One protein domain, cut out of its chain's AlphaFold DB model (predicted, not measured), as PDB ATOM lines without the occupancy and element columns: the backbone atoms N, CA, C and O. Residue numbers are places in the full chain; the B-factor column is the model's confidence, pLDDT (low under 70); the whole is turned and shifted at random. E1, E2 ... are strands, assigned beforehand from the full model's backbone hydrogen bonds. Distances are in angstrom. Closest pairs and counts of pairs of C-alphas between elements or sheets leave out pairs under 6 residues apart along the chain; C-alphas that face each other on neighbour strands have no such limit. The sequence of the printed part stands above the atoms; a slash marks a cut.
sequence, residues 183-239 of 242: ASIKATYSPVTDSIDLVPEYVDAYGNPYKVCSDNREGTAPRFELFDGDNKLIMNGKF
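AT A GLANCE: This is residues 183 to 239 of the 242 residues of an uncharacterized protein of Lentisphaerae bacterium RIFOXYA12_FULL_48_11 (UniProt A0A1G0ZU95). Two separate two-stranded hairpins, E1 with E2 and E3 with E4, lie crossed, one over the other, with a gap between them. A long loop, residues 204 to 222, joins them, and its residues 214 to 219 stick out, as do residues 190 to 195 at the turn of the first hairpin. The printed part has 57 residues with four named strands in the order E1, E2, E3, E4, no named helix, and two antiparallel sheets, E1 - E2 and E3 - E4. The class is all strand, though under half of the residues, 28 of 57, are in named elements. The whole is loose, with a radius of gyration of the C-alphas of 14.1 A and spans of 34 by 24 by 24 A.

IN THESE COORDINATES: E1, residues 183 to 190, begins at C-alpha 183 (79.947, -103.259, 6.766) and is 22.5 A long. E2, residues 195 to 203, is 24.9 A long and ends at C-alpha 203 (85.119, -105.763, 3.393). E3 is residues 223 to 227, 13.5 A. E4, residues 233 to 238, is 14.7 A long and ends at C-alpha 238 (66.283, -109.500, 8.612).

HOW THE PARTS SIT: E1 and E2 form a hairpin, antiparallel at 154 degrees between directions. N 186 and O 199, 2.8 A apart, are within hydrogen-bond range. E3 and E4 form a hairpin, antiparallel at 166 degrees, with N 226 and O 235 within hydrogen-bond range at 2.8 A. E1 and E2 are each apart from E3 and E4.

THE WHOLE: The C-alphas farthest apart, of Val 192 and Asp 215, are 39.4 A apart. The printed part has no cut. The link from E2 to E3, 19 residues, is long. Mean pLDDT of the printed part is 78.3; residues 210 to 221 are under 70.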
ATOM      1  N   ALA A 183      81.235-102.719   7.168       78.00
ATOM      2  CA  ALA A 183      79.947-103.259   6.766       78.00
ATOM      3  C   ALA A 183      79.196-102.176   5.984       78.00
ATOM      4  O   ALA A 183      79.061-101.050   6.464       78.00
ATOM      5  N   SER A 184      78.721-102.513   4.793       80.88
ATOM      6  CA  SER A 184      77.922-101.645   3.929       80.88
ATOM      7  C   SER A 184      76.738-102.415   3.366       80.88
ATOM      8  O   SER A 184      76.763-103.640   3.304       80.88
ATOM      9  N   ILE A 185      75.692-101.708   2.950       82.50
ATOM     10  CA  ILE A 185      74.569-102.304   2.226       82.50
ATOM     11  C   ILE A 185      74.651-101.814   0.788       82.50
ATOM     12  O   ILE A 185      74.609-100.609   0.539       82.50
ATOM     13  N   LYS A 186      74.767-102.746  -0.155       84.06
ATOM     14  CA  LYS A 186      74.634-102.457  -1.576       84.06
ATOM     15  C   LYS A 186      73.166-102.591  -1.958       84.06
ATOM     16  O   LYS A 186      72.596-103.667  -1.816       84.06
ATOM     17  N   ALA A 187      72.576-101.496  -2.427       83.88
ATOM     18  CA  ALA A 187      71.212-101.468  -2.938       83.88
ATOM     19  C   ALA A 187      71.238-101.509  -4.469       83.88
ATOM     20  O   ALA A 187      71.881-100.666  -5.096       83.88
ATOM     21  N   THR A 188      70.549-102.477  -5.070       89.06
ATOM     22  CA  THR A 188      70.412-102.587  -6.529       89.06
ATOM     23  C   THR A 188      68.935-102.572  -6.892       89.06
ATOM     24  O   THR A 188      68.186-103.419  -6.424       89.06
ATOM     25  N   TYR A 189      68.505-101.605  -7.702       90.19
ATOM     26  CA  TYR A 189      67.135-101.568  -8.211       90.19
ATOM     27  C   TYR A 189      67.012-102.446  -9.460       90.19
ATOM     28  O   TYR A 189      67.781-102.288 -10.412       90.19
ATOM     29  N   SER A 190      66.038-103.349  -9.454       91.31
ATOM     30  CA  SER A 190      65.662-104.172 -10.596       91.31
ATOM     31  C   SER A 190      64.389-103.603 -11.230       91.31
ATOM     32  O   SER A 190      63.304-103.779 -10.672       91.31
ATOM     33  N   PRO A 191      64.474-102.960 -12.411       92.00
ATOM     34  CA  PRO A 191      63.295-102.419 -13.090       92.00
ATOM     35  C   PRO A 191      62.364-103.515 -13.629       92.00
ATOM     36  O   PRO A 191      61.206-103.245 -13.921       92.00
ATOM     37  N   VAL A 192      62.857-104.750 -13.784       93.75
ATOM     38  CA  VAL A 192      62.070-105.885 -14.302       93.75
ATOM     39  C   VAL A 192      61.093-106.405 -13.251       93.75
ATOM     40  O   VAL A 192      59.969-106.774 -13.577       93.75
ATOM     41  N   THR A 193      61.532-106.452 -11.996       91.75
ATOM     42  CA  THR A 193      60.756-106.975 -10.863       91.75
ATOM     43  C   THR A 193      60.204-105.872  -9.964       91.75
ATOM     44  O   THR A 193      59.545-106.187  -8.980       91.75
ATOM     45  N   ASP A 194      60.486-104.607 -10.294       91.31
ATOM     46  CA  ASP A 194      60.202-103.423  -9.476       91.31
ATOM     47  C   ASP A 194      60.614-103.613  -8.005       91.31
ATOM     48  O   ASP A 194      59.861-103.363  -7.065       91.31
ATOM     49  N   SER A 195      61.827-104.136  -7.806       87.56
ATOM     50  CA  SER A 195      62.347-104.512  -6.489       87.56
ATOM     51  C   SER A 195      63.701-103.870  -6.206       87.56
ATOM     52  O   SER A 195      64.465-103.553  -7.120       87.56
ATOM     53  N   ILE A 196      64.013-103.677  -4.921       84.06
ATOM     54  CA  ILE A 196      65.335-103.248  -4.455       84.06
ATOM     55  C   ILE A 196      65.989-104.423  -3.737       84.06
ATOM     56  O   ILE A 196      65.523-104.847  -2.680       84.06
ATOM     57  N   ASP A 197      67.102-104.900  -4.281       83.19
ATOM     58  CA  ASP A 197      67.927-105.920  -3.650       83.19
ATOM     59  C   ASP A 197      68.916-105.249  -2.701       83.19
ATOM     60  O   ASP A 197      69.751-104.442  -3.119       83.19
ATOM     61  N   LEU A 198      68.821-105.583  -1.415       79.94
ATOM     62  CA  LEU A 198      69.739-105.122  -0.379       79.94
ATOM     63  C   LEU A 198      70.702-106.251  -0.023       79.94
ATOM     64  O   LEU A 198      70.303-107.252   0.569       79.94
ATOM     65  N   VAL A 199      71.981-106.077  -0.349       80.94
ATOM     66  CA  VAL A 199      73.021-107.076  -0.081       80.94
ATOM     67  C   VAL A 199      74.013-106.516   0.938       80.94
ATOM     68  O   VAL A 199      74.605-105.462   0.685       80.94
ATOM     69  N   PRO A 200      74.220-107.179   2.089       77.31
ATOM     70  CA  PRO A 200      75.246-106.770   3.029       77.31
ATOM     71  C   PRO A 200      76.623-107.142   2.468       77.31
ATOM     72  O   PRO A 200      76.908-108.304   2.178       77.31
ATOM     73  N   GLU A 201      77.489-106.147   2.335       82.25
ATOM     74  CA  GLU A 201      78.887-106.306   1.958       82.25
ATOM     75  C   GLU A 201      79.773-106.072   3.181       82.25
ATOM     76  O   GLU A 201      79.629-105.094   3.917       82.25
ATOM     77  N   TYR A 202      80.705-106.993   3.388       77.94
ATOM     78  CA  TYR A 202      81.649-106.979   4.492       77.94
ATOM     79  C   TYR A 202      83.052-107.017   3.900       77.94
ATOM     80  O   TYR A 202      83.482-108.060   3.408       77.94
ATOM     81  N   VAL A 203      83.755-105.885   3.929       80.56
ATOM     82  CA  VAL A 203      85.119-105.763   3.393       80.56
ATOM     83  C   VAL A 203      86.101-105.277   4.444       80.56
ATOM     84  O   VAL A 203      85.786-104.440   5.290       80.56
ATOM     85  N   ASP A 204      87.306-105.820   4.418       73.50
ATOM     86  CA  ASP A 204      88.387-105.383   5.291       73.50
ATOM     87  C   ASP A 204      89.083-104.110   4.753       73.50
ATOM     88  O   ASP A 204      88.662-103.526   3.749       73.50
ATOM     89  N   ALA A 205      90.150-103.653   5.415       75.94
ATOM     90  CA  ALA A 205      90.862-102.430   5.027       75.94
ATOM     91  C   ALA A 205      91.494-102.486   3.624       75.94
ATOM     92  O   ALA A 205      91.817-101.445   3.052       75.94
ATOM     93  N   TYR A 206      91.669-103.690   3.084       76.56
ATOM     94  CA  TYR A 206      92.326-103.975   1.815       76.56
ATOM     95  C   TYR A 206      91.334-104.421   0.732       76.56
ATOM     96  O   TYR A 206      91.751-104.759  -0.373       76.56
ATOM     97  N   GLY A 207      90.029-104.389   1.025       74.44
ATOM     98  CA  GLY A 207      88.972-104.789   0.098       74.44
ATOM     99  C   GLY A 207      88.703-106.293   0.061       74.44
ATOM    100  O   GLY A 207      87.957-106.743  -0.807       74.44
ATOM    101  N   ASN A 208      89.269-107.084   0.980       73.62
ATOM    102  CA  ASN A 208      88.988-108.517   1.027       73.62
ATOM    103  C   ASN A 208      87.614-108.773   1.662       73.62
ATOM    104  O   ASN A 208      87.315-108.193   2.713       73.62
ATOM    105  N   PRO A 209      86.794-109.671   1.090       72.81
ATOM    106  CA  PRO A 209      85.513-110.030   1.678       72.81
ATOM    107  C   PRO A 209      85.706-110.827   2.977       72.81
ATOM    108  O   PRO A 209      86.563-111.710   3.055       72.81
ATOM    109  N   TYR A 210      84.877-110.566   3.989       68.69
ATOM    110  CA  TYR A 210      84.836-111.345   5.233       68.69
ATOM    111  C   TYR A 210      83.398-111.705   5.630       68.69
ATOM    112  O   TYR A 210      82.434-111.246   5.024       68.69
ATOM    113  N   LYS A 211      83.233-112.568   6.639       66.88
ATOM    114  CA  LYS A 211      81.921-112.915   7.206       66.88
ATOM    115  C   LYS A 211      81.883-112.554   8.689       66.88
ATOM    116  O   LYS A 211      82.871-112.725   9.401       66.88
ATOM    117  N   VAL A 212      80.739-112.061   9.156       61.94
ATOM    118  CA  VAL A 212      80.472-111.838  10.584       61.94
ATOM    119  C   VAL A 212      79.715-113.050  11.120       61.94
ATOM    120  O   VAL A 212      78.663-113.401  10.592       61.94
ATOM    121  N   CYS A 213      80.232-113.687  12.169       56.03
ATOM    122  CA  CYS A 213      79.564-114.797  12.849       56.03
ATOM    123  C   CYS A 213      79.521-114.531  14.359       56.03
ATOM    124  O   CYS A 213      80.512-114.085  14.935       56.03
ATOM    125  N   SER A 214      78.389-114.813  15.010       52.16
ATOM    126  CA  SER A 214      78.304-114.848  16.474       52.16
ATOM    127  C   SER A 214      78.830-116.180  17.013       52.16
ATOM    128  O   SER A 214      78.617-117.220  16.390       52.16
ATOM    129  N   ASP A 215      79.469-116.170  18.193       48.31
ATOM    130  CA  ASP A 215      80.007-117.378  18.855       48.31
ATOM    131  C   ASP A 215      78.908-118.450  19.111       48.31
ATOM    132  O   ASP A 215      79.205-119.644  19.171       48.31
ATOM    133  N   ASN A 216      77.629-118.053  19.153       45.59
ATOM    134  CA  ASN A 216      76.483-118.962  19.138       45.59
ATOM    135  C   ASN A 216      76.054-119.223  17.687       45.59
ATOM    136  O   ASN A 216      75.489-118.343  17.039       45.59
ATOM    137  N   ARG A 217      76.312-120.442  17.188       48.19
ATOM    138  CA  ARG A 217      75.947-120.921  15.835       48.19
ATOM    139  C   ARG A 217      74.438-120.922  15.549       48.19
ATOM    140  O   ARG A 217      74.043-121.153  14.412       48.19
ATOM    141  N   GLU A 218      73.610-120.615  16.543       48.91
ATOM    142  CA  GLU A 218      72.255-120.090  16.357       48.91
ATOM    143  C   GLU A 218      72.350-118.620  15.930       48.91
ATOM    144  O   GLU A 218      72.018-117.696  16.675       48.91
ATOM    145  N   GLY A 219      72.915-118.388  14.745       53.84
ATOM    146  CA  GLY A 219      73.059-117.043  14.214       53.84
ATOM    147  C   GLY A 219      71.679-116.403  14.128       53.84
ATOM    148  O   GLY A 219      70.805-116.882  13.411       53.84
ATOM    149  N   THR A 220      71.462-115.308  14.849       58.09
ATOM    150  CA  THR A 220      70.353-114.422  14.509       58.09
ATOM    151  C   THR A 220      70.767-113.698  13.241       58.09
ATOM    152  O   THR A 220      71.801-113.031  13.218       58.09
ATOM    153  N   ALA A 221      69.985-113.876  12.178       64.19
ATOM    154  CA  ALA A 221      70.162-113.160  10.925       64.19
ATOM    155  C   ALA A 221      70.416-111.664  11.192       64.19
ATOM    156  O   ALA A 221      69.704-111.085  12.032       64.19
ATOM    157  N   PRO A 222      71.403-111.036  10.521       71.62
ATOM    158  CA  PRO A 222      71.641-109.613  10.686       71.62
ATOM    159  C   PRO A 222      70.345-108.845  10.411       71.62
ATOM    160  O   PRO A 222      69.570-109.202   9.521       71.62
ATOM    161  N   ARG A 223      70.078-107.819  11.217       77.81
ATOM    162  CA  ARG A 223      68.898-106.962  11.065       77.81
ATOM    163  C   ARG A 223      69.299-105.663  10.393       77.81
ATOM    164  O   ARG A 223      70.423-105.203  10.586       77.81
ATOM    165  N   PHE A 224      68.375-105.072   9.650       82.50
ATOM    166  CA  PHE A 224      68.540-103.729   9.115       82.50
ATOM    167  C   PHE A 224      67.358-102.850   9.514       82.50
ATOM    168  O   PHE A 224      66.241-103.332   9.708       82.50
ATOM    169  N   GLU A 225      67.633-101.556   9.599       87.44
ATOM    170  CA  GLU A 225      66.663-100.486   9.783       87.44
ATOM    171  C   GLU A 225      67.006 -99.399   8.759       87.44
ATOM    172  O   GLU A 225      68.171 -99.030   8.602       87.44
ATOM    173  N   LEU A 226      66.002 -98.937   8.020       84.31
ATOM    174  CA  LEU A 226      66.096 -97.883   7.021       84.31
ATOM    175  C   LEU A 226      65.291 -96.689   7.520       84.31
ATOM    176  O   LEU A 226      64.098 -96.817   7.804       84.31
ATOM    177  N   PHE A 227      65.945 -95.538   7.586       88.62
ATOM    178  CA  PHE A 227      65.359 -94.282   8.029       88.62
ATOM    179  C   PHE A 227      65.289 -93.292   6.860       88.62
ATOM    180  O   PHE A 227      66.109 -93.371   5.943       88.62
ATOM    181  N   ASP A 228      64.314 -92.383   6.877       91.69
ATOM    182  CA  ASP A 228      64.275 -91.245   5.950       91.69
ATOM    183  C   ASP A 228      65.224 -90.117   6.394       91.69
ATOM    184  O   ASP A 228      65.942 -90.227   7.391       91.69
ATOM    185  N   GLY A 229      65.239 -89.019   5.628       90.69
ATOM    186  CA  GLY A 229      66.031 -87.826   5.945       90.69
ATOM    187  C   GLY A 229      65.640 -87.144   7.260       90.69
ATOM    188  O   GLY A 229      66.466 -86.437   7.833       90.69
ATOM    189  N   ASP A 230      64.435 -87.412   7.769       95.19
ATOM    190  CA  ASP A 230      63.923 -86.915   9.050       95.19
ATOM    191  C   ASP A 230      64.131 -87.935  10.189       95.19
ATOM    192  O   ASP A 230      63.601 -87.781  11.292       95.19
ATOM    193  N   ASN A 231      64.933 -88.979   9.942       91.31
ATOM    194  CA  ASN A 231      65.254 -90.051  10.880       91.31
ATOM    195  C   ASN A 231      64.028 -90.868  11.341       91.31
ATOM    196  O   ASN A 231      64.027 -91.462  12.424       91.31
ATOM    197  N   LYS A 232      62.972 -90.924  10.526       95.25
ATOM    198  CA  LYS A 232      61.803 -91.775  10.754       95.25
ATOM    199  C   LYS A 232      62.029 -93.140  10.112       95.25
ATOM    200  O   LYS A 232      62.431 -93.248   8.958       95.25
ATOM    201  N   LEU A 233      61.747 -94.198  10.871       92.44
ATOM    202  CA  LEU A 233      61.866 -95.577  10.404       92.44
ATOM    203  C   LEU A 233      60.873 -95.841   9.260       92.44
ATOM    204  O   LEU A 233      59.661 -95.797   9.472       92.44
ATOM    205  N   ILE A 234      61.390 -96.134   8.067       93.19
ATOM    206  CA  ILE A 234      60.599 -96.470   6.873       93.19
ATOM    207  C   ILE A 234      60.479 -97.986   6.718       93.19
ATOM    208  O   ILE A 234      59.425 -98.500   6.357       93.19
ATOM    209  N   MET A 235      61.568 -98.714   6.977       87.94
ATOM    210  CA  MET A 235      61.631-100.156   6.756       87.94
ATOM    211  C   MET A 235      62.558-100.804   7.775       87.94
ATOM    212  O   MET A 235      63.579-100.240   8.152       87.94
ATOM    213  N   ASN A 236      62.228-102.014   8.208       90.50
ATOM    214  CA  ASN A 236      63.150-102.870   8.939       90.50
ATOM    215  C   ASN A 236      62.965-104.315   8.489       90.50
ATOM    216  O   ASN A 236      61.936-104.675   7.918       90.50
ATOM    217  N   GLY A 237      63.972-105.139   8.735       84.50
ATOM    218  CA  GLY A 237      63.917-106.537   8.349       84.50
ATOM    219  C   GLY A 237      65.111-107.334   8.839       84.50
ATOM    220  O   GLY A 237      65.929-106.873   9.641       84.50
ATOM    221  N   LYS A 238      65.184-108.571   8.358       82.62
ATOM    222  CA  LYS A 238      66.283-109.500   8.612       82.62
ATOM    223  C   LYS A 238      66.840-109.946   7.269       82.62
ATOM    224  O   LYS A 238      66.062-110.206   6.358       82.62
ATOM    225  N   PHE A 239      68.157-110.044   7.159       73.38
ATOM    226  CA  PHE A 239      68.784-110.689   6.011       73.38
ATOM    227  C   PHE A 239      68.607-112.204   6.112       73.38
ATOM    228  O   PHE A 239      68.743-112.769   7.194       73.38
TER     229      PHE A 239